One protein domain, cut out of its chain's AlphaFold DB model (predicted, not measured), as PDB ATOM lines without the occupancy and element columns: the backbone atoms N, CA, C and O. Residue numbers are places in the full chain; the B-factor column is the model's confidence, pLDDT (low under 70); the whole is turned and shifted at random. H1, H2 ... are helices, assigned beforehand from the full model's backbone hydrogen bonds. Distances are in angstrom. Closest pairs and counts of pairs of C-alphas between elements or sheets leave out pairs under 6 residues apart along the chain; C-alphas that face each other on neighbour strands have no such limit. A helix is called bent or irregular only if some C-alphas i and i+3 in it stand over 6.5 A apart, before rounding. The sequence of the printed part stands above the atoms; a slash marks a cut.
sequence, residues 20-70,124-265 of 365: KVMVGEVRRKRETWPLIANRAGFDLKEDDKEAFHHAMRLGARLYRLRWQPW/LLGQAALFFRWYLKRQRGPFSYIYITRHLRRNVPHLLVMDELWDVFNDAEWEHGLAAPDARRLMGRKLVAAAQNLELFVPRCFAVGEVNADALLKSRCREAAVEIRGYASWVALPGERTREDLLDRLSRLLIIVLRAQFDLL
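This is residues 20 to 70 and 124 to 265 of the 365 residues of an uncharacterized protein of Micromonospora tulbaghiae (UniProt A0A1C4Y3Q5). Four helices, H4, H5, H7 and H8, make an up-and-down bundle, and the hairpin of H1 and H2 covers one side of it, over H4 and H8. Residues 124 to 140, of which 124 to 140 belong to the bent helix H3, stick out from this body as a long arm that makes much of the length. The printed part has 193 residues, with eight named helices in the order H1 to H8 and no named strand; the class is all helix. It is only just compact, close to loose, with a radius of gyration of the C-alphas of 19.1 A and spans of 67 by 47 by 35 A.

H1, residues 20 to 39, begins at C-alpha 20 at (149.618, 82.641, 194.277) and is 28.7 A long; it has a kink of 30 degrees near residue 32 and is only just irregular, with C-alphas 31 and 34 6.9 A apart. H2, residues 46 to 66, is 29.8 A long. H3, residues 124 to 155, was assigned as one helix by its hydrogen bonds but is bent, with C-alphas 138 and 141 6.5 A apart. Its arms are H3a, residues 124 to 138, 20.9 A long from C-alpha 124 at (159.211, 127.047, 196.083), and H3b, residues 141 to 155, 20.7 A long. H4 is residues 157 to 173, 24.4 A, and H5 residues 181 to 200, 28.5 A. H6 is residues 202 to 205. H7, residues 211 to 236, is 37.9 A long. H8, residues 242 to 258, is 23.7 A long and ends at C-alpha 258 at (142.027, 81.905, 169.446).

H4 is the hub, touching H2, H5, H6 and H8. H4 and H5, a helical hairpin, touch at a shallow tilt of 22 degrees, closest at the C-alphas of Val 161 and Ala 194, 4.6 A. H5 touches H7 at 5 degrees, a shallow tilt, opposite ways, closest at the C-alphas of Ala 195 and Ala 225, 4.2 A. H1 touches H8 with residues 36 to 39 alone, about perpendicular at 81 degrees; the C-alphas of Ile 36 and Ser 251 are the closest, 5.5 A. H3a touches no helix. Every O i to N i+4 pair is within hydrogen-bond range in H3a, H3b, H4, H5 and H8, against 14 of 16 in H1, 16 of 17 in H2 and 20 of 22 in H7; H6 is too short for such a pair.

The C-alphas of Gly 41 and Leu 124, the two farthest apart, are 68.3 A apart. Residues 71 to 123 are not printed, and C-alphas 70 and 124 are 29.9 A apart across the cut. Of the links that are printed whole, none is long. The mean pLDDT of the printed part is 84.1; 27 residues are under 70, among them residues 58 to 70.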
ATOM      1  N   LYS A  20     150.300  83.918 194.012       61.09
ATOM      2  CA  LYS A  20     149.618  82.641 194.277       61.09
ATOM      3  C   LYS A  20     148.258  82.562 193.570       61.09
ATOM      4  O   LYS A  20     147.969  81.544 192.951       61.09
ATOM      5  N   VAL A  21     147.484  83.654 193.577       59.12
ATOM      6  CA  VAL A  21     146.231  83.772 192.805       59.12
ATOM      7  C   VAL A  21     146.506  83.670 191.303       59.12
ATOM      8  O   VAL A  21     145.803  82.950 190.610       59.12
ATOM      9  N   MET A  22     147.570  84.303 190.796       50.00
ATOM     10  CA  MET A  22     147.934  84.221 189.374       50.00
ATOM     11  C   MET A  22     148.322  82.813 188.925       50.00
ATOM     12  O   MET A  22     147.905  82.384 187.855       50.00
ATOM     13  N   VAL A  23     149.141  82.106 189.709       63.16
ATOM     14  CA  VAL A  23     149.524  80.722 189.387       63.16
ATOM     15  C   VAL A  23     148.293  79.817 189.432       63.16
ATOM     16  O   VAL A  23     148.136  78.977 188.550       63.16
ATOM     17  N   GLY A  24     147.395  80.038 190.399       70.12
ATOM     18  CA  GLY A  24     146.105  79.355 190.472       70.12
ATOM     19  C   GLY A  24     145.228  79.615 189.247       70.12
ATOM     20  O   GLY A  24     144.729  78.666 188.658       70.12
ATOM     21  N   GLU A  25     145.105  80.869 188.811       65.06
ATOM     22  CA  GLU A  25     144.275  81.242 187.661       65.06
ATOM     23  C   GLU A  25     144.836  80.676 186.352       65.06
ATOM     24  O   GLU A  25     144.106  80.074 185.574       65.06
ATOM     25  N   VAL A  26     146.150  80.785 186.122       66.69
ATOM     26  CA  VAL A  26     146.793  80.204 184.929       66.69
ATOM     27  C   VAL A  26     146.639  78.686 184.901       66.69
ATOM     28  O   VAL A  26     146.373  78.119 183.841       66.69
ATOM     29  N   ARG A  27     146.779  78.030 186.058       74.25
ATOM     30  CA  ARG A  27     146.569  76.589 186.193       74.25
ATOM     31  C   ARG A  27     145.114  76.209 185.926       74.25
ATOM     32  O   ARG A  27     144.884  75.322 185.114       74.25
ATOM     33  N   ARG A  28     144.153  76.928 186.514       74.94
ATOM     34  CA  ARG A  28     142.719  76.718 186.284       74.94
ATOM     35  C   ARG A  28     142.374  76.861 184.803       74.94
ATOM     36  O   ARG A  28     141.755  75.964 184.252       74.94
ATOM     37  N   LYS A  29     142.843  77.925 184.133       74.25
ATOM     38  CA  LYS A  29     142.613  78.108 182.688       74.25
ATOM     39  C   LYS A  29     143.231  76.979 181.850       74.25
ATOM     40  O   LYS A  29     142.654  76.573 180.848       74.25
ATOM     41  N   ARG A  30     144.389  76.444 182.260       75.31
ATOM     42  CA  ARG A  30     145.011  75.276 181.612       75.31
ATOM     43  C   ARG A  30     144.179  74.002 181.785       75.31
ATOM     44  O   ARG A  30     144.113  73.212 180.853       75.31
ATOM     45  N   GLU A  31     143.570  73.809 182.952       80.38
ATOM     46  CA  GLU A  31     142.742  72.639 183.269       80.38
ATOM     47  C   GLU A  31     141.361  72.697 182.592       80.38
ATOM     48  O   GLU A  31     140.853  71.660 182.176       80.38
ATOM     49  N   THR A  32     140.774  73.885 182.402       78.88
ATOM     50  CA  THR A  32     139.470  74.035 181.726       78.88
ATOM     51  C   THR A  32     139.557  74.078 180.200       78.88
ATOM     52  O   THR A  32     138.553  73.865 179.522       78.88
ATOM     53  N   TRP A  33     140.741  74.304 179.622       75.56
ATOM     54  CA  TRP A  33     140.907  74.389 178.167       75.56
ATOM     55  C   TRP A  33     140.453  73.133 177.395       75.56
ATOM     56  O   TRP A  33     139.681  73.279 176.445       75.56
ATOM     57  N   PRO A  34     140.828  71.902 177.801       77.31
ATOM     58  CA  PRO A  34     140.337  70.691 177.142       77.31
ATOM     59  C   PRO A  34     138.808  70.560 177.199       77.31
ATOM     60  O   PRO A  34     138.196  70.097 176.241       77.31
ATOM     61  N   LEU A  35     138.177  71.015 178.290       78.38
ATOM     62  CA  LEU A  35     136.718  70.984 178.438       78.38
ATOM     63  C   LEU A  35     136.036  71.910 177.430       78.38
ATOM     64  O   LEU A  35     135.042  71.529 176.820       78.38
ATOM     65  N   ILE A  36     136.590  73.106 177.220       75.56
ATOM     66  CA  ILE A  36     136.071  74.079 176.249       75.56
ATOM     67  C   ILE A  36     136.185  73.537 174.825       75.56
ATOM     68  O   ILE A  36     135.226  73.643 174.061       75.56
ATOM     69  N   ALA A  37     137.325  72.936 174.482       74.56
ATOM     70  CA  ALA A  37     137.528  72.350 173.163       74.56
ATOM     71  C   ALA A  37     136.578  71.179 172.893       74.56
ATOM     72  O   ALA A  37     135.885  71.185 171.874       74.56
ATOM     73  N   ASN A  38     136.457  70.251 173.849       77.94
ATOM     74  CA  ASN A  38     135.518  69.133 173.763       77.94
ATOM     75  C   ASN A  38     134.075  69.624 173.619       77.94
ATOM     76  O   ASN A  38     133.336  69.146 172.762       77.94
ATOM     77  N   ARG A  39     133.678  70.626 174.413       80.31
ATOM     78  CA  ARG A  39     132.325  71.199 174.376       80.31
ATOM     79  C   ARG A  39     132.005  71.878 173.049       80.31
ATOM     80  O   ARG A  39     130.865  71.866 172.602       80.31
ATOM     81  N   ALA A  40     133.003  72.475 172.414       73.69
ATOM     82  CA  ALA A  40     132.844  73.087 171.107       73.69
ATOM     83  C   ALA A  40     132.984  72.087 169.943       73.69
ATOM     84  O   ALA A  40     132.836  72.496 168.792       73.69
ATOM     85  N   GLY A  41     133.251  70.806 170.223       78.12
ATOM     86  CA  GLY A  41     133.411  69.761 169.212       78.12
ATOM     87  C   GLY A  41     134.697  69.883 168.393       78.12
ATOM     88  O   GLY A  41     134.726  69.445 167.246       78.12
ATOM     89  N   PHE A  42     135.747  70.503 168.941       75.38
ATOM     90  CA  PHE A  42     137.030  70.650 168.257       75.38
ATOM     91  C   PHE A  42     138.073  69.692 168.819       75.38
ATOM     92  O   PHE A  42     138.327  69.676 170.021       75.38
ATOM     93  N   ASP A  43     138.744  68.977 167.919       80.25
ATOM     94  CA  ASP A  43     139.963  68.250 168.249       80.25
ATOM     95  C   ASP A  43     141.139  69.240 168.376       80.25
ATOM     96  O   ASP A  43     141.338  70.107 167.510       80.25
ATOM     97  N   LEU A  44     141.866  69.170 169.496       74.38
ATOM     98  CA  LEU A  44     142.984  70.067 169.807       74.38
ATOM     99  C   LEU A  44     144.271  69.493 169.228       74.38
ATOM    100  O   LEU A  44     144.808  68.514 169.747       74.38
ATOM    101  N   LYS A  45     144.823  70.157 168.213       81.88
ATOM    102  CA  LYS A  45     146.159  69.828 167.709       81.88
ATOM    103  C   LYS A  45     147.228  70.343 168.677       81.88
ATOM    104  O   LYS A  45     146.978  71.248 169.475       81.88
ATOM    105  N   GLU A  46     148.435  69.785 168.602       78.19
ATOM    106  CA  GLU A  46     149.575  70.217 169.429       78.19
ATOM    107  C   GLU A  46     149.836  71.732 169.280       78.19
ATOM    108  O   GLU A  46     150.008  72.434 170.277       78.19
ATOM    109  N   ASP A  47     149.709  72.257 168.057       73.88
ATOM    110  CA  ASP A  47     149.863  73.683 167.733       73.88
ATOM    111  C   ASP A  47     148.855  74.587 168.472       73.88
ATOM    112  O   ASP A  47     149.182  75.706 168.884       73.88
ATOM    113  N   ASP A  48     147.632  74.098 168.720       72.56
ATOM    114  CA  ASP A  48     146.618  74.847 169.472       72.56
ATOM    115  C   ASP A  48     147.026  75.012 170.943       72.56
ATOM    116  O   ASP A  48     146.733  76.038 171.570       72.56
ATOM    117  N   LYS A  49     147.732  74.020 171.507       75.00
ATOM    118  CA  LYS A  49     148.235  74.076 172.887       75.00
ATOM    119  C   LYS A  49     149.310  75.149 173.020       75.00
ATOM    120  O   LYS A  49     149.318  75.881 174.014       75.00
ATOM    121  N   GLU A  50     150.201  75.280 172.038       75.69
ATOM    122  CA  GLU A  50     151.244  76.311 172.050       75.69
ATOM    123  C   GLU A  50     150.665  77.721 171.927       75.69
ATOM    124  O   GLU A  50     151.011  78.603 172.728       75.69
ATOM    125  N   ALA A  51     149.735  77.922 170.988       69.88
ATOM    126  CA  ALA A  51     149.023  79.185 170.818       69.88
ATOM    127  C   ALA A  51     148.285  79.582 172.106       69.88
ATOM    128  O   ALA A  51     148.417  80.714 172.587       69.88
ATOM    129  N   PHE A  52     147.595  78.625 172.735       71.44
ATOM    130  CA  PHE A  52     146.947  78.818 174.029       71.44
ATOM    131  C   PHE A  52     147.954  79.174 175.131       71.44
ATOM    132  O   PHE A  52     147.763  80.143 175.866       71.44
ATOM    133  N   HIS A  53     149.072  78.455 175.238       74.56
ATOM    134  CA  HIS A  53     150.112  78.750 176.225       74.56
ATOM    135  C   HIS A  53     150.739  80.134 176.034       74.56
ATOM    136  O   HIS A  53     151.083  80.806 177.015       74.56
ATOM    137  N   HIS A  54     150.904  80.582 174.794       72.56
ATOM    138  CA  HIS A  54     151.376  81.925 174.489       72.56
ATOM    139  C   HIS A  54     150.340  82.989 174.889       72.56
ATOM    140  O   HIS A  54     150.671  83.926 175.628       72.56
ATOM    141  N   ALA A  55     149.075  82.794 174.503       67.75
ATOM    142  CA  ALA A  55     147.952  83.645 174.886       67.75
ATOM    143  C   ALA A  55     147.817  83.761 176.413       67.75
ATOM    144  O   ALA A  55     147.698  84.860 176.953       67.75
ATOM    145  N   MET A  56     147.951  82.645 177.129       68.88
ATOM    146  CA  MET A  56     147.908  82.568 178.588       68.88
ATOM    147  C   MET A  56     149.080  83.274 179.271       68.88
ATOM    148  O   MET A  56     148.889  83.947 180.286       68.88
ATOM    149  N   ARG A  57     150.297  83.177 178.722       72.44
ATOM    150  CA  ARG A  57     151.466  83.912 179.243       72.44
ATOM    151  C   ARG A  57     151.288  85.425 179.099       72.44
ATOM    152  O   ARG A  57     151.620  86.174 180.023       72.44
ATOM    153  N   LEU A  58     150.735  85.878 177.974       67.81
ATOM    154  CA  LEU A  58     150.386  87.284 177.748       67.81
ATOM    155  C   LEU A  58     149.225  87.737 178.645       67.81
ATOM    156  O   LEU A  58     149.327  88.783 179.287       67.81
ATOM    157  N   GLY A  59     148.182  86.915 178.763       65.62
ATOM    158  CA  GLY A  59     147.037  87.121 179.650       65.62
ATOM    159  C   GLY A  59     147.451  87.241 181.115       65.62
ATOM    160  O   GLY A  59     147.038  88.167 181.800       65.62
ATOM    161  N   ALA A  60     148.371  86.402 181.595       65.25
ATOM    162  CA  ALA A  60     148.920  86.520 182.943       65.25
ATOM    163  C   ALA A  60     149.641  87.867 183.145       65.25
ATOM    164  O   ALA A  60     149.395  88.570 184.127       65.25
ATOM    165  N   ARG A  61     150.494  88.291 182.201       66.44
ATOM    166  CA  ARG A  61     151.146  89.615 182.276       66.44
ATOM    167  C   ARG A  61     150.119  90.750 182.334       66.44
ATOM    168  O   ARG A  61     150.304  91.698 183.096       66.44
ATOM    169  N   LEU A  62     149.028  90.617 181.588       60.44
ATOM    170  CA  LEU A  62     147.905  91.550 181.575       60.44
ATOM    171  C   LEU A  62     147.109  91.579 182.873       60.44
ATOM    172  O   LEU A  62     146.812  92.651 183.398       60.44
ATOM    173  N   TYR A  63     146.810  90.412 183.425       62.31
ATOM    174  CA  TYR A  63     146.041  90.256 184.649       62.31
ATOM    175  C   TYR A  63     146.767  90.877 185.847       62.31
ATOM    176  O   TYR A  63     146.157  91.568 186.664       62.31
ATOM    177  N   ARG A  64     148.103  90.741 185.887       64.50
ATOM    178  CA  ARG A  64     148.964  91.401 186.884       64.50
ATOM    179  C   ARG A  64     148.839  92.927 186.845       64.50
ATOM    180  O   ARG A  64     148.975  93.579 187.877       64.50
ATOM    181  N   LEU A  65     148.580  93.489 185.665       59.84
ATOM    182  CA  LEU A  65     148.367  94.920 185.475       59.84
ATOM    183  C   LEU A  65     146.916  95.322 185.754       59.84
ATOM    184  O   LEU A  65     146.709  96.406 186.271       59.84
ATOM    185  N   ARG A  66     145.922  94.474 185.452       55.16
ATOM    186  CA  ARG A  66     144.479  94.748 185.634       55.16
ATOM    187  C   ARG A  66     144.064  94.836 187.110       55.16
ATOM    188  O   ARG A  66     143.220  95.660 187.442       55.16
ATOM    189  N   TRP A  67     144.686  94.050 187.991       55.91
ATOM    190  CA  TRP A  67     144.316  93.929 189.413       55.91
ATOM    191  C   TRP A  67     145.001  94.906 190.375       55.91
ATOM    192  O   TRP A  67     145.002  94.688 191.588       55.91
ATOM    193  N   GLN A  68     145.566  96.011 189.886       57.81
ATOM    194  CA  GLN A  68     145.992  97.062 190.811       57.81
ATOM    195  C   GLN A  68     144.753  97.842 191.291       57.81
ATOM    196  O   GLN A  68     144.034  98.372 190.444       57.81
ATOM    197  N   PRO A  69     144.475  97.928 192.611       48.25
ATOM    198  CA  PRO A  69     143.198  98.423 193.152       48.25
ATOM    199  C   PRO A  69     142.756  99.797 192.628       48.25
ATOM    200  O   PRO A  69     141.570 100.068 192.491       48.25
ATOM    201  N   TRP A  70     143.709 100.657 192.268       55.69
ATOM    202  CA  TRP A  70     143.456 101.988 191.712       55.69
ATOM    203  C   TRP A  70     143.013 101.997 190.236       55.69
ATOM    204  O   TRP A  70     142.759 103.061 189.677       55.69
ATOM    205  N   LEU A 124     160.449 127.290 196.832       69.88
ATOM    206  CA  LEU A 124     159.211 127.047 196.083       69.88
ATOM    207  C   LEU A 124     159.462 126.209 194.821       69.88
ATOM    208  O   LEU A 124     158.726 125.255 194.559       69.88
ATOM    209  N   LEU A 125     160.538 126.496 194.079       71.62
ATOM    210  CA  LEU A 125     160.968 125.680 192.938       71.62
ATOM    211  C   LEU A 125     161.324 124.246 193.359       71.62
ATOM    212  O   LEU A 125     160.923 123.289 192.693       71.62
ATOM    213  N   GLY A 126     162.021 124.078 194.485       76.38
ATOM    214  CA  GLY A 126     162.353 122.768 195.046       76.38
ATOM    215  C   GLY A 126     161.111 121.962 195.440       76.38
ATOM    216  O   GLY A 126     161.002 120.781 195.097       76.38
ATOM    217  N   GLN A 127     160.136 122.598 196.095       74.94
ATOM    218  CA  GLN A 127     158.858 121.972 196.445       74.94
ATOM    219  C   GLN A 127     158.058 121.575 195.198       74.94
ATOM    220  O   GLN A 127     157.568 120.445 195.122       74.94
ATOM    221  N   ALA A 128     157.994 122.448 194.188       67.69
ATOM    222  CA  ALA A 128     157.351 122.146 192.912       67.69
ATOM    223  C   ALA A 128     158.022 120.953 192.204       67.69
ATOM    224  O   ALA A 128     157.334 120.044 191.733       67.69
ATOM    225  N   ALA A 129     159.357 120.889 192.193       70.56
ATOM    226  CA  ALA A 129     160.108 119.786 191.595       70.56
ATOM    227  C   ALA A 129     159.884 118.449 192.328       70.56
ATOM    228  O   ALA A 129     159.696 117.407 191.689       70.56
ATOM    229  N   LEU A 130     159.858 118.454 193.666       75.75
ATOM    230  CA  LEU A 130     159.567 117.261 194.469       75.75
ATOM    231  C   LEU A 130     158.132 116.773 194.264       75.75
ATOM    232  O   LEU A 130     157.916 115.570 194.075       75.75
ATOM    233  N   PHE A 131     157.166 117.694 194.233       74.00
ATOM    234  CA  PHE A 131     155.772 117.382 193.935       74.00
ATOM    235  C   PHE A 131     155.628 116.783 192.531       74.00
ATOM    236  O   PHE A 131     155.015 115.725 192.372       74.00
ATOM    237  N   PHE A 132     156.278 117.376 191.525       68.44
ATOM    238  CA  PHE A 132     156.286 116.865 190.154       68.44
ATOM    239  C   PHE A 132     156.931 115.473 190.051       68.44
ATOM    240  O   PHE A 132     156.399 114.578 189.391       68.44
ATOM    241  N   ARG A 133     158.039 115.221 190.762       74.69
ATOM    242  CA  ARG A 133     158.683 113.896 190.812       74.69
ATOM    243  C   ARG A 133     157.796 112.846 191.482       74.69
ATOM    244  O   ARG A 133     157.703 111.716 190.990       74.69
ATOM    245  N   TRP A 134     157.153 113.189 192.599       81.50
ATOM    246  CA  TRP A 134     156.182 112.317 193.266       81.50
ATOM    247  C   TRP A 134     154.988 112.021 192.350       81.50
ATOM    248  O   TRP A 134     154.595 110.859 192.211       81.50
ATOM    249  N   TYR A 135     154.492 113.040 191.645       70.56
ATOM    250  CA  TYR A 135     153.436 112.930 190.644       70.56
ATOM    251  C   TYR A 135     153.818 111.970 189.515       70.56
ATOM    252  O   TYR A 135     153.110 110.987 189.294       70.56
ATOM    253  N   LEU A 136     154.972 112.163 188.867       71.56
ATOM    254  CA  LEU A 136     155.457 111.263 187.815       71.56
ATOM    255  C   LEU A 136     155.560 109.819 188.318       71.56
ATOM    256  O   LEU A 136     155.176 108.882 187.620       71.56
ATOM    257  N   LYS A 137     156.027 109.618 189.556       76.62
ATOM    258  CA  LYS A 137     156.123 108.286 190.165       76.62
ATOM    259  C   LYS A 137     154.748 107.651 190.397       76.62
ATOM    260  O   LYS A 137     154.605 106.456 190.143       76.62
ATOM    261  N   ARG A 138     153.746 108.423 190.833       75.50
ATOM    262  CA  ARG A 138     152.360 107.958 191.014       75.50
ATOM    263  C   ARG A 138     151.674 107.674 189.674       75.50
ATOM    264  O   ARG A 138     150.928 106.705 189.561       75.50
ATOM    265  N   GLN A 139     151.995 108.454 188.646       71.31
ATOM    266  CA  GLN A 139     151.454 108.318 187.295       71.31
ATOM    267  C   GLN A 139     152.056 107.153 186.494       71.31
ATOM    268  O   GLN A 139     151.394 106.628 185.600       71.31
ATOM    269  N   ARG A 140     153.255 106.657 186.831       72.88
ATOM    270  CA  ARG A 140     153.860 105.499 186.136       72.88
ATOM    271  C   ARG A 140     152.932 104.277 186.065       72.88
ATOM    272  O   ARG A 140     152.909 103.612 185.033       72.88
ATOM    273  N   GLY A 141     152.137 104.000 187.103       74.88
ATOM    274  CA  GLY A 141     151.174 102.888 187.104       74.88
ATOM    275  C   GLY A 141     150.067 103.063 186.051       74.88
ATOM    276  O   GLY A 141     150.000 102.282 185.103       74.88
ATOM    277  N   PRO A 142     149.228 104.107 186.154       69.88
ATOM    278  CA  PRO A 142     148.184 104.391 185.169       69.88
ATOM    279  C   PRO A 142     148.702 104.531 183.734       69.88
ATOM    280  O   PRO A 142     148.108 103.958 182.822       69.88
ATOM    281  N   PHE A 143     149.822 105.232 183.519       68.75
ATOM    282  CA  PHE A 143     150.391 105.400 182.180       68.75
ATOM    283  C   PHE A 143     150.907 104.091 181.596       68.75
ATOM    284  O   PHE A 143     150.650 103.827 180.427       68.75
ATOM    285  N   SER A 144     151.582 103.249 182.385       71.56
ATOM    286  CA  SER A 144     151.999 101.925 181.906       71.56
ATOM    287  C   SER A 144     150.792 101.049 181.584       71.56
ATOM    288  O   SER A 144     150.785 100.418 180.536       71.56
ATOM    289  N   TYR A 145     149.724 101.082 182.386       73.44
ATOM    290  CA  TYR A 145     148.480 100.379 182.061       73.44
ATOM    291  C   TYR A 145     147.830 100.901 180.769       73.44
ATOM    292  O   TYR A 145     147.476 100.109 179.897       73.44
ATOM    293  N   ILE A 146     147.688 102.221 180.605       73.75
ATOM    294  CA  ILE A 146     147.122 102.831 179.388       73.75
ATOM    295  C   ILE A 146     147.991 102.499 178.176       73.75
ATOM    296  O   ILE A 146     147.472 102.131 177.126       73.75
ATOM    297  N   TYR A 147     149.309 102.603 178.317       74.31
ATOM    298  CA  TYR A 147     150.252 102.278 177.260       74.31
ATOM    299  C   TYR A 147     150.162 100.803 176.878       74.31
ATOM    300  O   TYR A 147     150.015 100.497 175.702       74.31
ATOM    301  N   ILE A 148     150.167  99.893 177.854       74.94
ATOM    302  CA  ILE A 148     150.109  98.448 177.620       74.94
ATOM    303  C   ILE A 148     148.764  98.053 177.014       74.94
ATOM    304  O   ILE A 148     148.735  97.353 176.010       74.94
ATOM    305  N   THR A 149     147.645  98.549 177.543       75.50
ATOM    306  CA  THR A 149     146.321  98.285 176.954       75.50
ATOM    307  C   THR A 149     146.199  98.859 175.547       75.50
ATOM    308  O   THR A 149     145.665  98.193 174.667       75.50
ATOM    309  N   ARG A 150     146.728 100.060 175.286       78.00
ATOM    310  CA  ARG A 150     146.759 100.649 173.941       78.00
ATOM    311  C   ARG A 150     147.658  99.859 172.993       78.00
ATOM    312  O   ARG A 150     147.277  99.653 171.847       78.00
ATOM    313  N   HIS A 151     148.813  99.406 173.471       80.25
ATOM    314  CA  HIS A 151     149.745  98.567 172.727       80.25
ATOM    315  C   HIS A 151     149.096  97.228 172.364       80.25
ATOM    316  O   HIS A 151     149.116  96.825 171.208       80.25
ATOM    317  N   LEU A 152     148.418  96.581 173.308       79.00
ATOM    318  CA  LEU A 152     147.728  95.314 173.068       79.00
ATOM    319  C   LEU A 152     146.505  95.465 172.176       79.00
ATOM    320  O   LEU A 152     146.314  94.656 171.281       79.00
ATOM    321  N   ARG A 153     145.722  96.536 172.335       83.31
ATOM    322  CA  ARG A 153     144.645  96.865 171.387       83.31
ATOM    323  C   ARG A 153     145.169  97.088 169.972       83.31
ATOM    324  O   ARG A 153     144.424  96.888 169.025       83.31
ATOM    325  N   ARG A 154     146.416  97.543 169.830       81.75
ATOM    326  CA  ARG A 154     147.035  97.819 168.532       81.75
ATOM    327  C   ARG A 154     147.708  96.599 167.907       81.75
ATOM    328  O   ARG A 154     147.764  96.543 166.692       81.75
ATOM    329  N   ASN A 155     148.231  95.681 168.713       84.12
ATOM    330  CA  ASN A 155     149.067  94.591 168.206       84.12
ATOM    331  C   ASN A 155     148.422  93.212 168.370       84.12
ATOM    332  O   ASN A 155     148.723  92.304 167.609       84.12
ATOM    333  N   VAL A 156     147.561  93.027 169.374       88.69
ATOM    334  CA  VAL A 156     147.022  91.708 169.747       88.69
ATOM    335  C   VAL A 156     145.569  91.800 170.261       88.69
ATOM    336  O   VAL A 156     145.243  91.312 171.344       88.69
ATOM    337  N   PRO A 157     144.646  92.449 169.523       90.50
ATOM    338  CA  PRO A 157     143.287  92.703 170.010       90.50
ATOM    339  C   PRO A 157     142.444  91.439 170.182       90.50
ATOM    340  O   PRO A 157     141.557  91.426 171.032       90.50
ATOM    341  N   HIS A 158     142.723  90.380 169.419       91.00
ATOM    342  CA  HIS A 158     142.018  89.102 169.534       91.00
ATOM    343  C   HIS A 158     142.233  88.466 170.917       91.00
ATOM    344  O   HIS A 158     141.293  87.921 171.480       91.00
ATOM    345  N   LEU A 159     143.405  88.653 171.540       87.44
ATOM    346  CA  LEU A 159     143.647  88.206 172.916       87.44
ATOM    347  C   LEU A 159     142.828  88.983 173.948       87.44
ATOM    348  O   LEU A 159     142.450  88.419 174.966       87.44
ATOM    349  N   LEU A 160     142.533  90.264 173.700       89.88
ATOM    350  CA  LEU A 160     141.648  91.041 174.575       89.88
ATOM    351  C   LEU A 160     140.194  90.598 174.430       89.88
ATOM    352  O   LEU A 160     139.464  90.583 175.412       89.88
ATOM    353  N   VAL A 161     139.764  90.247 173.214       94.12
ATOM    354  CA  VAL A 161     138.451  89.622 173.000       94.12
ATOM    355  C   VAL A 161     138.399  88.290 173.745       94.12
ATOM    356  O   VAL A 161     137.464  88.064 174.505       94.12
ATOM    357  N   MET A 162     139.431  87.456 173.591       92.31
ATOM    358  CA  MET A 162     139.544  86.164 174.263       92.31
ATOM    359  C   MET A 162     139.511  86.304 175.788       92.31
ATOM    360  O   MET A 162     138.758  85.584 176.424       92.31
ATOM    361  N   ASP A 163     140.273  87.230 176.378       89.69
ATOM    362  CA  ASP A 163     140.308  87.440 177.835       89.69
ATOM    363  C   ASP A 163     138.927  87.812 178.389       89.69
ATOM    364  O   ASP A 163     138.467  87.215 179.356       89.69
ATOM    365  N   GLU A 164     138.219  88.741 177.739       93.88
ATOM    366  CA  GLU A 164     136.884  89.148 178.194       93.88
ATOM    367  C   GLU A 164     135.836  88.044 177.975       93.88
ATOM    368  O   GLU A 164     134.982  87.844 178.835       93.88
ATOM    369  N   LEU A 165     135.889  87.306 176.856       95.31
ATOM    370  CA  LEU A 165     134.991  86.164 176.617       95.31
ATOM    371  C   LEU A 165     135.260  85.020 177.596       95.31
ATOM    372  O   LEU A 165     134.322  84.399 178.086       95.31
ATOM    373  N   TRP A 166     136.531  84.770 177.898       92.88
ATOM    374  CA  TRP A 166     136.964  83.756 178.845       92.88
ATOM    375  C   TRP A 166     136.450  84.065 180.245       92.88
ATOM    376  O   TRP A 166     135.919  83.200 180.933       92.88
ATOM    377  N   ASP A 167     136.601  85.314 180.667       91.12
ATOM    378  CA  ASP A 167     136.122  85.771 181.958       91.12
ATOM    379  C   ASP A 167     134.598  85.603 182.080       91.12
ATOM    380  O   ASP A 167     134.117  85.191 183.130       91.12
ATOM    381  N   VAL A 168     133.836  85.875 181.014       94.94
ATOM    382  CA  VAL A 168     132.381  85.632 180.997       94.94
ATOM    383  C   VAL A 168     132.066  84.137 181.024       94.94
ATOM    384  O   VAL A 168     131.150  83.740 181.738       94.94
ATOM    385  N   PHE A 169     132.810  83.318 180.275       95.06
ATOM    386  CA  PHE A 169     132.653  81.863 180.271       95.06
ATOM    387  C   PHE A 169     132.843  81.298 181.681       95.06
ATOM    388  O   PHE A 169     131.952  80.629 182.196       95.06
ATOM    389  N   ASN A 170     133.956  81.652 182.327       91.75
ATOM    390  CA  ASN A 170     134.246  81.266 183.702       91.75
ATOM    391  C   ASN A 170     133.130  81.725 184.638       91.75
ATOM    392  O   ASN A 170     132.598  80.909 185.379       91.75
ATOM    393  N   ASP A 171     132.744  83.006 184.592       92.12
ATOM    394  CA  ASP A 171     131.694  83.541 185.461       92.12
ATOM    395  C   ASP A 171     130.350  82.798 185.251       92.12
ATOM    396  O   ASP A 171     129.596  82.633 186.206       92.12
ATOM    397  N   ALA A 172     130.039  82.339 184.029       93.12
ATOM    398  CA  ALA A 172     128.795  81.631 183.690       93.12
ATOM    399  C   ALA A 172     128.824  80.140 184.049       93.12
ATOM    400  O   ALA A 172     127.776  79.517 184.253       93.12
ATOM    401  N   GLU A 173     130.020  79.566 184.142       92.44
ATOM    402  CA  GLU A 173     130.226  78.206 184.617       92.44
ATOM    403  C   GLU A 173     129.919  78.084 186.117       92.44
ATOM    404  O   GLU A 173     129.450  77.036 186.552       92.44
ATOM    405  N   TRP A 174     130.074  79.148 186.909       90.19
ATOM    406  CA  TRP A 174     129.655  79.137 188.314       90.19
ATOM    407  C   TRP A 174     128.126  79.077 188.443       90.19
ATOM    408  O   TRP A 174     127.408  79.880 187.849       90.19
ATOM    409  N   GLU A 175     127.625  78.167 189.282       78.44
ATOM    410  CA  GLU A 175     126.188  77.907 189.484       78.44
ATOM    411  C   GLU A 175     125.390  79.168 189.868       78.44
ATOM    412  O   GLU A 175     124.273  79.380 189.401       78.44
ATOM    413  N   HIS A 176     125.999  80.074 190.637       82.06
ATOM    414  CA  HIS A 176     125.381  81.339 191.049       82.06
ATOM    415  C   HIS A 176     125.689  82.531 190.128       82.06
ATOM    416  O   HIS A 176     125.187  83.634 190.369       82.06
ATOM    417  N   GLY A 177     126.493  82.346 189.077       79.69
ATOM    418  CA  GLY A 177     126.979  83.436 188.227       79.69
ATOM    419  C   GLY A 177     125.864  84.219 187.533       79.69
ATOM    420  O   GLY A 177     125.895  85.447 187.492       79.69
ATOM    421  N   LEU A 178     124.832  83.521 187.050       91.19
ATOM    422  CA  LEU A 178     123.658  84.149 186.431       91.19
ATOM    423  C   LEU A 178     122.570  84.542 187.443       91.19
ATOM    424  O   LEU A 178     121.741  85.398 187.140       91.19
ATOM    425  N   ALA A 179     122.580  83.970 188.649       90.69
ATOM    426  CA  ALA A 179     121.603  84.301 189.686       90.69
ATOM    427  C   ALA A 179     121.859  85.704 190.271       90.69
ATOM    428  O   ALA A 179     120.933  86.505 190.432       90.69
ATOM    429  N   ALA A 180     123.126  86.041 190.530       93.31
ATOM    430  CA  ALA A 180     123.500  87.305 191.156       93.31
ATOM    431  C   ALA A 180     123.382  88.505 190.182       93.31
ATOM    432  O   ALA A 180     124.039  88.522 189.136       93.31
ATOM    433  N   PRO A 181     122.605  89.561 190.508       93.81
ATOM    434  CA  PRO A 181     122.451  90.739 189.644       93.81
ATOM    435  C   PRO A 181     123.771  91.454 189.312       93.81
ATOM    436  O   PRO A 181     123.979  91.885 188.175       93.81
ATOM    437  N   ASP A 182     124.687  91.556 190.277       91.88
ATOM    438  CA  ASP A 182     125.984  92.210 190.069       91.88
ATOM    439  C   ASP A 182     126.902  91.408 189.142       91.88
ATOM    440  O   ASP A 182     127.578  91.993 188.290       91.88
ATOM    441  N   ALA A 183     126.878  90.076 189.251       91.69
ATOM    442  CA  ALA A 183     127.615  89.190 188.357       91.69
ATOM    443  C   ALA A 183     127.092  89.312 186.918       91.69
ATOM    444  O   ALA A 183     127.878  89.570 186.003       91.69
ATOM    445  N   ARG A 184     125.763  89.302 186.723       94.88
ATOM    446  CA  ARG A 184     125.133  89.564 185.415       94.88
ATOM    447  C   ARG A 184     125.539  90.914 184.829       94.88
ATOM    448  O   ARG A 184     125.880  91.021 183.650       94.88
ATOM    449  N   ARG A 185     125.548  91.969 185.649       93.69
ATOM    450  CA  ARG A 185     125.970  93.309 185.217       93.69
ATOM    451  C   ARG A 185     127.436  93.330 184.789       93.69
ATOM    452  O   ARG A 185     127.773  93.996 183.807       93.69
ATOM    453  N   LEU A 186     128.308  92.638 185.522       92.12
ATOM    454  CA  LEU A 186     129.727  92.534 185.196       92.12
ATOM    455  C   LEU A 186     129.940  91.761 183.888       92.12
ATOM    456  O   LEU A 186     130.616  92.274 182.995       92.12
ATOM    457  N   MET A 187     129.310  90.596 183.739       95.44
ATOM    458  CA  MET A 187     129.324  89.798 182.512       95.44
ATOM    459  C   MET A 187     128.833  90.594 181.301       95.44
ATOM    460  O   MET A 187     129.512  90.647 180.280       95.44
ATOM    461  N   GLY A 188     127.698  91.292 181.420       95.56
ATOM    462  CA  GLY A 188     127.164  92.129 180.346       95.56
ATOM    463  C   GLY A 188     128.147  93.224 179.914       95.56
ATOM    464  O   GLY A 188     128.327  93.471 178.722       95.56
ATOM    465  N   ARG A 189     128.862  93.845 180.865       93.56
ATOM    466  CA  ARG A 189     129.931  94.810 180.549       93.56
ATOM    467  C   ARG A 189     131.110  94.155 179.829       93.56
ATOM    468  O   ARG A 189     131.608  94.747 178.871       93.56
ATOM    469  N   LYS A 190     131.545  92.970 180.269       94.50
ATOM    470  CA  LYS A 190     132.634  92.206 179.635       94.50
ATOM    471  C   LYS A 190     132.262  91.790 178.205       94.50
ATOM    472  O   LYS A 190     133.046  92.025 177.292       94.50
ATOM    473  N   LEU A 191     131.035  91.317 177.970       96.56
ATOM    474  CA  LEU A 191     130.509  91.013 176.629       96.56
ATOM    475  C   LEU A 191     130.506  92.248 175.716       96.56
ATOM    476  O   LEU A 191     130.971  92.191 174.579       96.56
ATOM    477  N   VAL A 192     130.051  93.401 176.217       95.50
ATOM    478  CA  VAL A 192     130.096  94.662 175.455       95.50
ATOM    479  C   VAL A 192     131.538  95.074 175.139       95.50
ATOM    480  O   VAL A 192     131.805  95.529 174.024       95.50
ATOM    481  N   ALA A 193     132.468  94.902 176.080       91.75
ATOM    482  CA  ALA A 193     133.886  95.182 175.865       91.75
ATOM    483  C   ALA A 193     134.505  94.240 174.816       91.75
ATOM    484  O   ALA A 193     135.183  94.717 173.904       91.75
ATOM    485  N   ALA A 194     134.215  92.936 174.882       96.00
ATOM    486  CA  ALA A 194     134.629  91.947 173.889       96.00
ATOM    487  C   ALA A 194     134.119  92.319 172.488       96.00
ATOM    488  O   ALA A 194     134.905  92.417 171.546       96.00
ATOM    489  N   ALA A 195     132.828  92.642 172.366       96.12
ATOM    490  CA  ALA A 195     132.219  93.082 171.113       96.12
ATOM    491  C   ALA A 195     132.865  94.360 170.552       96.12
ATOM    492  O   ALA A 195     133.119  94.459 169.354       96.12
ATOM    493  N   GLN A 196     133.152  95.353 171.401       93.75
ATOM    494  CA  GLN A 196     133.852  96.573 170.978       93.75
ATOM    495  C   GLN A 196     135.270  96.276 170.488       93.75
ATOM    496  O   GLN A 196     135.692  96.839 169.477       93.75
ATOM    497  N   ASN A 197     135.998  95.403 171.189       94.69
ATOM    498  CA  ASN A 197     137.354  95.045 170.797       94.69
ATOM    499  C   ASN A 197     137.373  94.304 169.452       94.69
ATOM    500  O   ASN A 197     138.200  94.622 168.592       94.69
ATOM    501  N   LEU A 198     136.419  93.391 169.255       96.12
ATOM    502  CA  LEU A 198     136.230  92.659 168.009       96.12
ATOM    503  C   LEU A 198     135.861  93.598 166.852       96.12
ATOM    504  O   LEU A 198     136.479  93.535 165.801       96.12
ATOM    505  N   GLU A 199     134.917  94.524 167.042       95.38
ATOM    506  CA  GLU A 199     134.464  95.431 165.973       95.38
ATOM    507  C   GLU A 199     135.512  96.485 165.580       95.38
ATOM    508  O   GLU A 199     135.621  96.845 164.407       95.38
ATOM    509  N   LEU A 200     136.257  97.029 166.550       92.38
ATOM    510  CA  LEU A 200     137.099  98.210 166.327       92.38
ATOM    511  C   LEU A 200     138.575  97.894 166.101       92.38
ATOM    512  O   LEU A 200     139.230  98.617 165.346       92.38
ATOM    513  N   PHE A 201     139.117  96.889 166.792       93.75
ATOM    514  CA  PHE A 201     140.561  96.663 166.822       93.75
ATOM    515  C   PHE A 201     140.992  95.456 165.996       93.75
ATOM    516  O   PHE A 201     142.015  95.554 165.322       93.75
ATOM    517  N   VAL A 202     140.216  94.365 165.977       95.44
ATOM    518  CA  VAL A 202     140.573  93.159 165.206       95.44
ATOM    519  C   VAL A 202     140.734  93.464 163.707       95.44
ATOM    520  O   VAL A 202     141.840  93.245 163.210       95.44
ATOM    521  N   PRO A 203     139.775  94.102 163.002       96.44
ATOM    522  CA  PRO A 203     139.942  94.416 161.581       96.44
ATOM    523  C   PRO A 203     141.164  95.280 161.268       96.44
ATOM    524  O   PRO A 203     141.720  95.187 160.188       96.44
ATOM    525  N   ARG A 204     141.598  96.132 162.206       93.06
ATOM    526  CA  ARG A 204     142.765  97.004 161.997       93.06
ATOM    527  C   ARG A 204     144.091  96.257 162.080       93.06
ATOM    528  O   ARG A 204     145.055  96.710 161.482       93.06
ATOM    529  N   CYS A 205     144.152  95.188 162.869       92.75
ATOM    530  CA  CYS A 205     145.391  94.438 163.092       92.75
ATOM    531  C   CYS A 205     145.588  93.324 162.065       92.75
ATOM    532  O   CYS A 205     146.719  92.929 161.822       92.75
ATOM    533  N   PHE A 206     144.492  92.842 161.479       92.75
ATOM    534  CA  PHE A 206     144.483  91.800 160.452       92.75
ATOM    535  C   PHE A 206     144.160  92.354 159.055       92.75
ATOM    536  O   PHE A 206     143.831  91.585 158.160       92.75
ATOM    537  N   ALA A 207     144.221  93.678 158.870       92.75
ATOM    538  CA  ALA A 207     144.067  94.288 157.556       92.75
ATOM    539  C   ALA A 207     145.240  93.881 156.656       92.75
ATOM    540  O   ALA A 207     146.400  94.022 157.051       92.75
ATOM    541  N   VAL A 208     144.931  93.400 155.456       94.94
ATOM    542  CA  VAL A 208     145.924  92.984 154.451       94.94
ATOM    543  C   VAL A 208     146.247  94.147 153.503       94.94
ATOM    544  O   VAL A 208     147.257  94.125 152.807       94.94
ATOM    545  N   GLY A 209     145.420  95.200 153.506       91.88
ATOM    546  CA  GLY A 209     145.541  96.356 152.617       91.88
ATOM    547  C   GLY A 209     144.731  96.216 151.329       91.88
ATOM    548  O   GLY A 209     144.614  97.181 150.573       91.88
ATOM    549  N   GLU A 210     144.127  95.049 151.087       96.25
ATOM    550  CA  GLU A 210     143.172  94.857 150.002       96.25
ATOM    551  C   GLU A 210     141.777  95.323 150.439       96.25
ATOM    552  O   GLU A 210     141.196  94.815 151.399       96.25
ATOM    553  N   VAL A 211     141.207  96.273 149.693       92.38
ATOM    554  CA  VAL A 211     139.946  96.949 150.044       92.38
ATOM    555  C   VAL A 211     138.793  95.962 150.265       92.38
ATOM    556  O   VAL A 211     138.030  96.126 151.219       92.38
ATOM    557  N   ASN A 212     138.668  94.939 149.415       93.06
ATOM    558  CA  ASN A 212     137.567  93.976 149.480       93.06
ATOM    559  C   ASN A 212     137.722  93.002 150.654       93.06
ATOM    560  O   ASN A 212     136.769  92.811 151.415       93.06
ATOM    561  N   ALA A 213     138.918  92.438 150.840       93.94
ATOM    562  CA  ALA A 213     139.214  91.549 151.962       93.94
ATOM    563  C   ALA A 213     139.051  92.276 153.309       93.94
ATOM    564  O   ALA A 213     138.370  91.781 154.212       93.94
ATOM    565  N   ASP A 214     139.575  93.500 153.417       94.88
ATOM    566  CA  ASP A 214     139.468  94.323 154.624       94.88
ATOM    567  C   ASP A 214     138.009  94.719 154.911       94.88
ATOM    568  O   ASP A 214     137.573  94.737 156.070       94.88
ATOM    569  N   ALA A 215     137.219  95.020 153.873       92.50
ATOM    570  CA  ALA A 215     135.793  95.308 154.010       92.50
ATOM    571  C   ALA A 215     135.000  94.080 154.480       92.50
ATOM    572  O   ALA A 215     134.156  94.212 155.376       92.50
ATOM    573  N   LEU A 216     135.292  92.898 153.930       94.06
ATOM    574  CA  LEU A 216     134.662  91.638 154.319       94.06
ATOM    575  C   LEU A 216     134.983  91.287 155.776       94.06
ATOM    576  O   LEU A 216     134.060  91.079 156.566       94.06
ATOM    577  N   LEU A 217     136.264  91.306 156.161       95.75
ATOM    578  CA  LEU A 217     136.704  91.071 157.540       95.75
ATOM    579  C   LEU A 217     136.010  92.035 158.505       95.75
ATOM    580  O   LEU A 217     135.460  91.635 159.535       95.75
ATOM    581  N   LYS A 218     135.977  93.322 158.148       95.44
ATOM    582  CA  LYS A 218     135.290  94.340 158.939       95.44
ATOM    583  C   LYS A 218     133.797  94.055 159.059       95.44
ATOM    584  O   LYS A 218     133.262  94.292 160.138       95.44
ATOM    585  N   SER A 219     133.119  93.563 158.018       93.50
ATOM    586  CA  SER A 219     131.706  93.164 158.107       93.50
ATOM    587  C   SER A 219     131.513  91.980 159.053       93.50
ATOM    588  O   SER A 219     130.698  92.067 159.969       93.50
ATOM    589  N   ARG A 220     132.331  90.928 158.921       95.31
ATOM    590  CA  ARG A 220     132.264  89.722 159.763       95.31
ATOM    591  C   ARG A 220     132.492  90.023 161.240       95.31
ATOM    592  O   ARG A 220     131.640  89.713 162.072       95.31
ATOM    593  N   CYS A 221     133.574  90.726 161.583       96.44
ATOM    594  CA  CYS A 221     133.826  91.151 162.964       96.44
ATOM    595  C   CYS A 221     132.683  92.010 163.517       96.44
ATOM    596  O   CYS A 221     132.352  91.964 164.703       96.44
ATOM    597  N   ARG A 222     132.069  92.810 162.648       94.00
ATOM    598  CA  ARG A 222     130.989  93.722 162.993       94.00
ATOM    599  C   ARG A 222     129.650  93.015 163.213       94.00
ATOM    600  O   ARG A 222     128.873  93.506 164.032       94.00
ATOM    601  N   GLU A 223     129.365  91.939 162.489       94.25
ATOM    602  CA  GLU A 223     128.210  91.055 162.692       94.25
ATOM    603  C   GLU A 223     128.373  90.249 163.980       94.25
ATOM    604  O   GLU A 223     127.506  90.308 164.850       94.25
ATOM    605  N   ALA A 224     129.535  89.633 164.183       95.88
ATOM    606  CA  ALA A 224     129.829  88.894 165.405       95.88
ATOM    607  C   ALA A 224     129.782  89.773 166.657       95.88
ATOM    608  O   ALA A 224     129.265  89.368 167.694       95.88
ATOM    609  N   ALA A 225     130.251  91.021 166.573       95.50
ATOM    610  CA  ALA A 225     130.111  91.977 167.666       95.50
ATOM    611  C   ALA A 225     128.645  92.332 167.977       95.50
ATOM    612  O   ALA A 225     128.340  92.736 169.097       95.50
ATOM    613  N   VAL A 226     127.730  92.237 167.008       93.44
ATOM    614  CA  VAL A 226     126.288  92.384 167.270       93.44
ATOM    615  C   VAL A 226     125.765  91.146 167.990       93.44
ATOM    616  O   VAL A 226     125.096  91.305 169.008       93.44
ATOM    617  N   GLU A 227     126.142  89.951 167.539       94.69
ATOM    618  CA  GLU A 227     125.760  88.690 168.187       94.69
ATOM    619  C   GLU A 227     126.238  88.632 169.650       94.69
ATOM    620  O   GLU A 227     125.442  88.407 170.559       94.69
ATOM    621  N   ILE A 228     127.506  88.974 169.917       96.19
ATOM    622  CA  ILE A 228     128.071  89.025 171.279       96.19
ATOM    623  C   ILE A 228     127.310  90.017 172.174       96.19
ATOM    624  O   ILE A 228     127.129  89.773 173.366       96.19
ATOM    625  N   ARG A 229     126.835  91.145 171.627       94.75
ATOM    626  CA  ARG A 229     125.978  92.078 172.386       94.75
ATOM    627  C   ARG A 229     124.596  91.493 172.652       94.75
ATOM    628  O   ARG A 229     124.038  91.786 173.705       94.75
ATOM    629  N   GLY A 230     124.069  90.669 171.748       94.31
ATOM    630  CA  GLY A 230     122.856  89.884 171.976       94.31
ATOM    631  C   GLY A 230     122.990  88.967 173.192       94.31
ATOM    632  O   GLY A 230     122.078  88.882 174.006       94.31
ATOM    633  N   TYR A 231     124.168  88.395 173.433       96.44
ATOM    634  CA  TYR A 231     124.394  87.588 174.638       96.44
ATOM    635  C   TYR A 231     124.289  88.399 175.934       96.44
ATOM    636  O   TYR A 231     123.955  87.849 176.980       96.44
ATOM    637  N   ALA A 232     124.504  89.718 175.900       95.44
ATOM    638  CA  ALA A 232     124.296  90.549 177.081       95.44
ATOM    639  C   ALA A 232     122.811  90.629 177.479       95.44
ATOM    640  O   ALA A 232     122.522  90.749 178.670       95.44
ATOM    641  N   SER A 233     121.868  90.528 176.529       93.81
ATOM    642  CA  SER A 233     120.442  90.447 176.869       93.81
ATOM    643  C   SER A 233     120.075  89.083 177.445       93.81
ATOM    644  O   SER A 233     119.262  89.027 178.361       93.81
ATOM    645  N   TRP A 234     120.729  88.010 176.987       95.06
ATOM    646  CA  TRP A 234     120.579  86.668 177.560       95.06
ATOM    647  C   TRP A 234     121.059  86.637 179.011       95.06
ATOM    648  O   TRP A 234     120.360  86.156 179.894       95.06
ATOM    649  N   VAL A 235     122.221  87.235 179.282       96.44
ATOM    650  CA  VAL A 235     122.738  87.382 180.648       96.44
ATOM    651  C   VAL A 235     121.807  88.239 181.505       96.44
ATOM    652  O   VAL A 235     121.612  87.932 182.674       96.44
ATOM    653  N   ALA A 236     121.230  89.315 180.961       95.31
ATOM    654  CA  ALA A 236     120.321  90.176 181.715       95.31
ATOM    655  C   ALA A 236     119.004  89.468 182.077       95.31
ATOM    656  O   ALA A 236     118.515  89.640 183.197       95.31
ATOM    657  N   LEU A 237     118.463  88.665 181.159       96.38
ATOM    658  CA  LEU A 237     117.178  87.974 181.266       96.38
ATOM    659  C   LEU A 237     117.374  86.458 181.056       96.38
ATOM    660  O   LEU A 237     117.027  85.947 179.990       96.38
ATOM    661  N   PRO A 238     117.963  85.739 182.032       95.75
ATOM    662  CA  PRO A 238     118.239  84.317 181.877       95.75
ATOM    663  C   PRO A 238     116.942  83.497 181.925       95.75
ATOM    664  O   PRO A 238     116.145  83.645 182.849       95.75
ATOM    665  N   GLY A 239     116.751  82.626 180.938       95.19
ATOM    666  CA  GLY A 239     115.783  81.528 180.962       95.19
ATOM    667  C   GLY A 239     116.430  80.206 181.391       95.19
ATOM    668  O   GLY A 239     117.629  80.150 181.667       95.19
ATOM    669  N   GLU A 240     115.646  79.125 181.402       94.38
ATOM    670  CA  GLU A 240     116.060  77.810 181.926       94.38
ATOM    671  C   GLU A 240     117.313  77.245 181.239       94.38
ATOM    672  O   GLU A 240     118.216  76.743 181.904       94.38
ATOM    673  N   ARG A 241     117.417  77.394 179.912       96.25
ATOM    674  CA  ARG A 241     118.544  76.877 179.109       96.25
ATOM    675  C   ARG A 241     119.625  77.909 178.800       96.25
ATOM    676  O   ARG A 241     120.641  77.585 178.190       96.25
ATOM    677  N   THR A 242     119.457  79.152 179.258       95.38
ATOM    678  CA  THR A 242     120.355  80.253 178.884       95.38
ATOM    679  C   THR A 242     121.802  79.995 179.281       95.38
ATOM    680  O   THR A 242     122.704  80.388 178.547       95.38
ATOM    681  N   ARG A 243     122.047  79.327 180.415       95.50
ATOM    682  CA  ARG A 243     123.409  78.994 180.855       95.50
ATOM    683  C   ARG A 243     124.114  78.071 179.864       95.50
ATOM    684  O   ARG A 243     125.232  78.363 179.456       95.50
ATOM    685  N   GLU A 244     123.464  76.976 179.485       95.50
ATOM    686  CA  GLU A 244     124.027  75.977 178.574       95.50
ATOM    687  C   GLU A 244     124.253  76.570 177.186       95.50
ATOM    688  O   GLU A 244     125.369  76.500 176.670       95.50
ATOM    689  N   ASP A 245     123.242  77.255 176.646       96.19
ATOM    690  CA  ASP A 245     123.322  77.874 175.323       96.19
ATOM    691  C   ASP A 245     124.411  78.958 175.271       96.19
ATOM    692  O   ASP A 245     125.119  79.101 174.270       96.19
ATOM    693  N   LEU A 246     124.568  79.734 176.350       96.00
ATOM    694  CA  LEU A 246     125.610  80.750 176.451       96.00
ATOM    695  C   LEU A 246     127.003  80.115 176.500       96.00
ATOM    696  O   LEU A 246     127.889  80.566 175.775       96.00
ATOM    697  N   LEU A 247     127.207  79.073 177.313       95.81
ATOM    698  CA  LEU A 247     128.495  78.378 177.410       95.81
ATOM    699  C   LEU A 247     128.897  77.742 176.074       95.81
ATOM    700  O   LEU A 247     130.049  77.880 175.664       95.81
ATOM    701  N   ASP A 248     127.954  77.125 175.362       95.81
ATOM    702  CA  ASP A 248     128.186  76.526 174.040       95.81
ATOM    703  C   ASP A 248     128.548  77.569 172.978       95.81
ATOM    704  O   ASP A 248     129.373  77.332 172.094       95.81
ATOM    705  N   ARG A 249     127.937  78.754 173.041       96.19
ATOM    706  CA  ARG A 249     128.233  79.850 172.111       96.19
ATOM    707  C   ARG A 249     129.560  80.528 172.426       96.19
ATOM    708  O   ARG A 249     130.311  80.863 171.508       96.19
ATOM    709  N   LEU A 250     129.857  80.731 173.708       96.00
ATOM    710  CA  LEU A 250     131.118  81.314 174.158       96.00
ATOM    711  C   LEU A 250     132.300  80.387 173.873       96.00
ATOM    712  O   LEU A 250     133.333  80.883 173.432       96.00
ATOM    713  N   SER A 251     132.155  79.070 174.050       95.06
ATOM    714  CA  SER A 251     133.219  78.102 173.749       95.06
ATOM    715  C   SER A 251     133.595  78.117 172.265       95.06
ATOM    716  O   SER A 251     134.772  78.256 171.929       95.06
ATOM    717  N   ARG A 252     132.601  78.092 171.366       95.50
ATOM    718  CA  ARG A 252     132.829  78.212 169.916       95.50
ATOM    719  C   ARG A 252     133.521  79.526 169.561       95.50
ATOM    720  O   ARG A 252     134.517  79.518 168.843       95.50
ATOM    721  N   LEU A 253     133.035  80.651 170.092       95.94
ATOM    722  CA  LEU A 253     133.652  81.959 169.857       95.94
ATOM    723  C   LEU A 253     135.092  82.035 170.366       95.94
ATOM    724  O   LEU A 253     135.938  82.608 169.685       95.94
ATOM    725  N   LEU A 254     135.376  81.473 171.542       94.06
ATOM    726  CA  LEU A 254     136.723  81.440 172.107       94.06
ATOM    727  C   LEU A 254     137.697  80.722 171.174       94.06
ATOM    728  O   LEU A 254     138.782  81.241 170.931       94.06
ATOM    729  N   ILE A 255     137.298  79.584 170.608       90.56
ATOM    730  CA  ILE A 255     138.141  78.815 169.683       90.56
ATOM    731  C   ILE A 255     138.329  79.553 168.361       90.56
ATOM    732  O   ILE A 255     139.461  79.674 167.895       90.56
ATOM    733  N   ILE A 256     137.254  80.110 167.795       94.25
ATOM    734  CA  ILE A 256     137.316  80.915 166.568       94.25
ATOM    735  C   ILE A 256     138.294  82.087 166.737       94.25
ATOM    736  O   ILE A 256     139.157  82.316 165.888       94.25
ATOM    737  N   VAL A 257     138.187  82.818 167.851       93.88
ATOM    738  CA  VAL A 257     139.047  83.972 168.151       93.88
ATOM    739  C   VAL A 257     140.484  83.541 168.437       93.88
ATOM    740  O   VAL A 257     141.407  84.225 167.992       93.88
ATOM    741  N   LEU A 258     140.693  82.428 169.149       88.62
ATOM    742  CA  LEU A 258     142.027  81.905 169.446       88.62
ATOM    743  C   LEU A 258     142.760  81.471 168.172       88.62
ATOM    744  O   LEU A 258     143.927  81.809 168.001       88.62
ATOM    745  N   ARG A 259     142.069  80.761 167.272       89.62
ATOM    746  CA  ARG A 259     142.620  80.291 165.991       89.62
ATOM    747  C   ARG A 259     142.663  81.375 164.910       89.62
ATOM    748  O   ARG A 259     143.109  81.100 163.803       89.62
ATOM    749  N   ALA A 260     142.182  82.584 165.209       91.50
ATOM    750  CA  ALA A 260     142.038  83.685 164.256       91.50
ATOM    751  C   ALA A 260     141.254  83.312 162.973       91.50
ATOM    752  O   ALA A 260     141.461  83.908 161.917       91.50
ATOM    753  N   GLN A 261     140.320  82.358 163.068       95.12
ATOM    754  CA  GLN A 261     139.474  81.886 161.959       95.12
ATOM    755  C   GLN A 261     138.251  82.798 161.791       95.12
ATOM    756  O   GLN A 261     137.108  82.413 162.031       95.12
ATOM    757  N   PHE A 262     138.490  84.074 161.471       95.19
ATOM    758  CA  PHE A 262     137.442  85.103 161.496       95.19
ATOM    759  C   PHE A 262     136.346  84.928 160.432       95.19
ATOM    760  O   PHE A 262     135.298  85.568 160.523       95.19
ATOM    761  N   ASP A 263     136.569  84.062 159.451       95.06
ATOM    762  CA  ASP A 263     135.581  83.598 158.480       95.06
ATOM    763  C   ASP A 263     134.449  82.783 159.128       95.06
ATOM    764  O   ASP A 263     133.311  82.852 158.667       95.06
ATOM    765  N   LEU A 264     134.735  82.099 160.241       96.00
ATOM    766  CA  LEU A 264     133.781  81.285 161.004       96.00
ATOM    767  C   LEU A 264     133.001  82.076 162.062       96.00
ATOM    768  O   LEU A 264     132.213  81.509 162.821       96.00
ATOM    769  N   LEU A 265     133.232  83.387 162.160       96.81
ATOM    770  CA  LEU A 265     132.524  84.234 163.111       96.81
ATOM    771  C   LEU A 265     131.002  84.199 162.870       96.81
ATOM    772  O   LEU A 265     130.559  84.240 161.720       96.81
TER     773      LEU A 265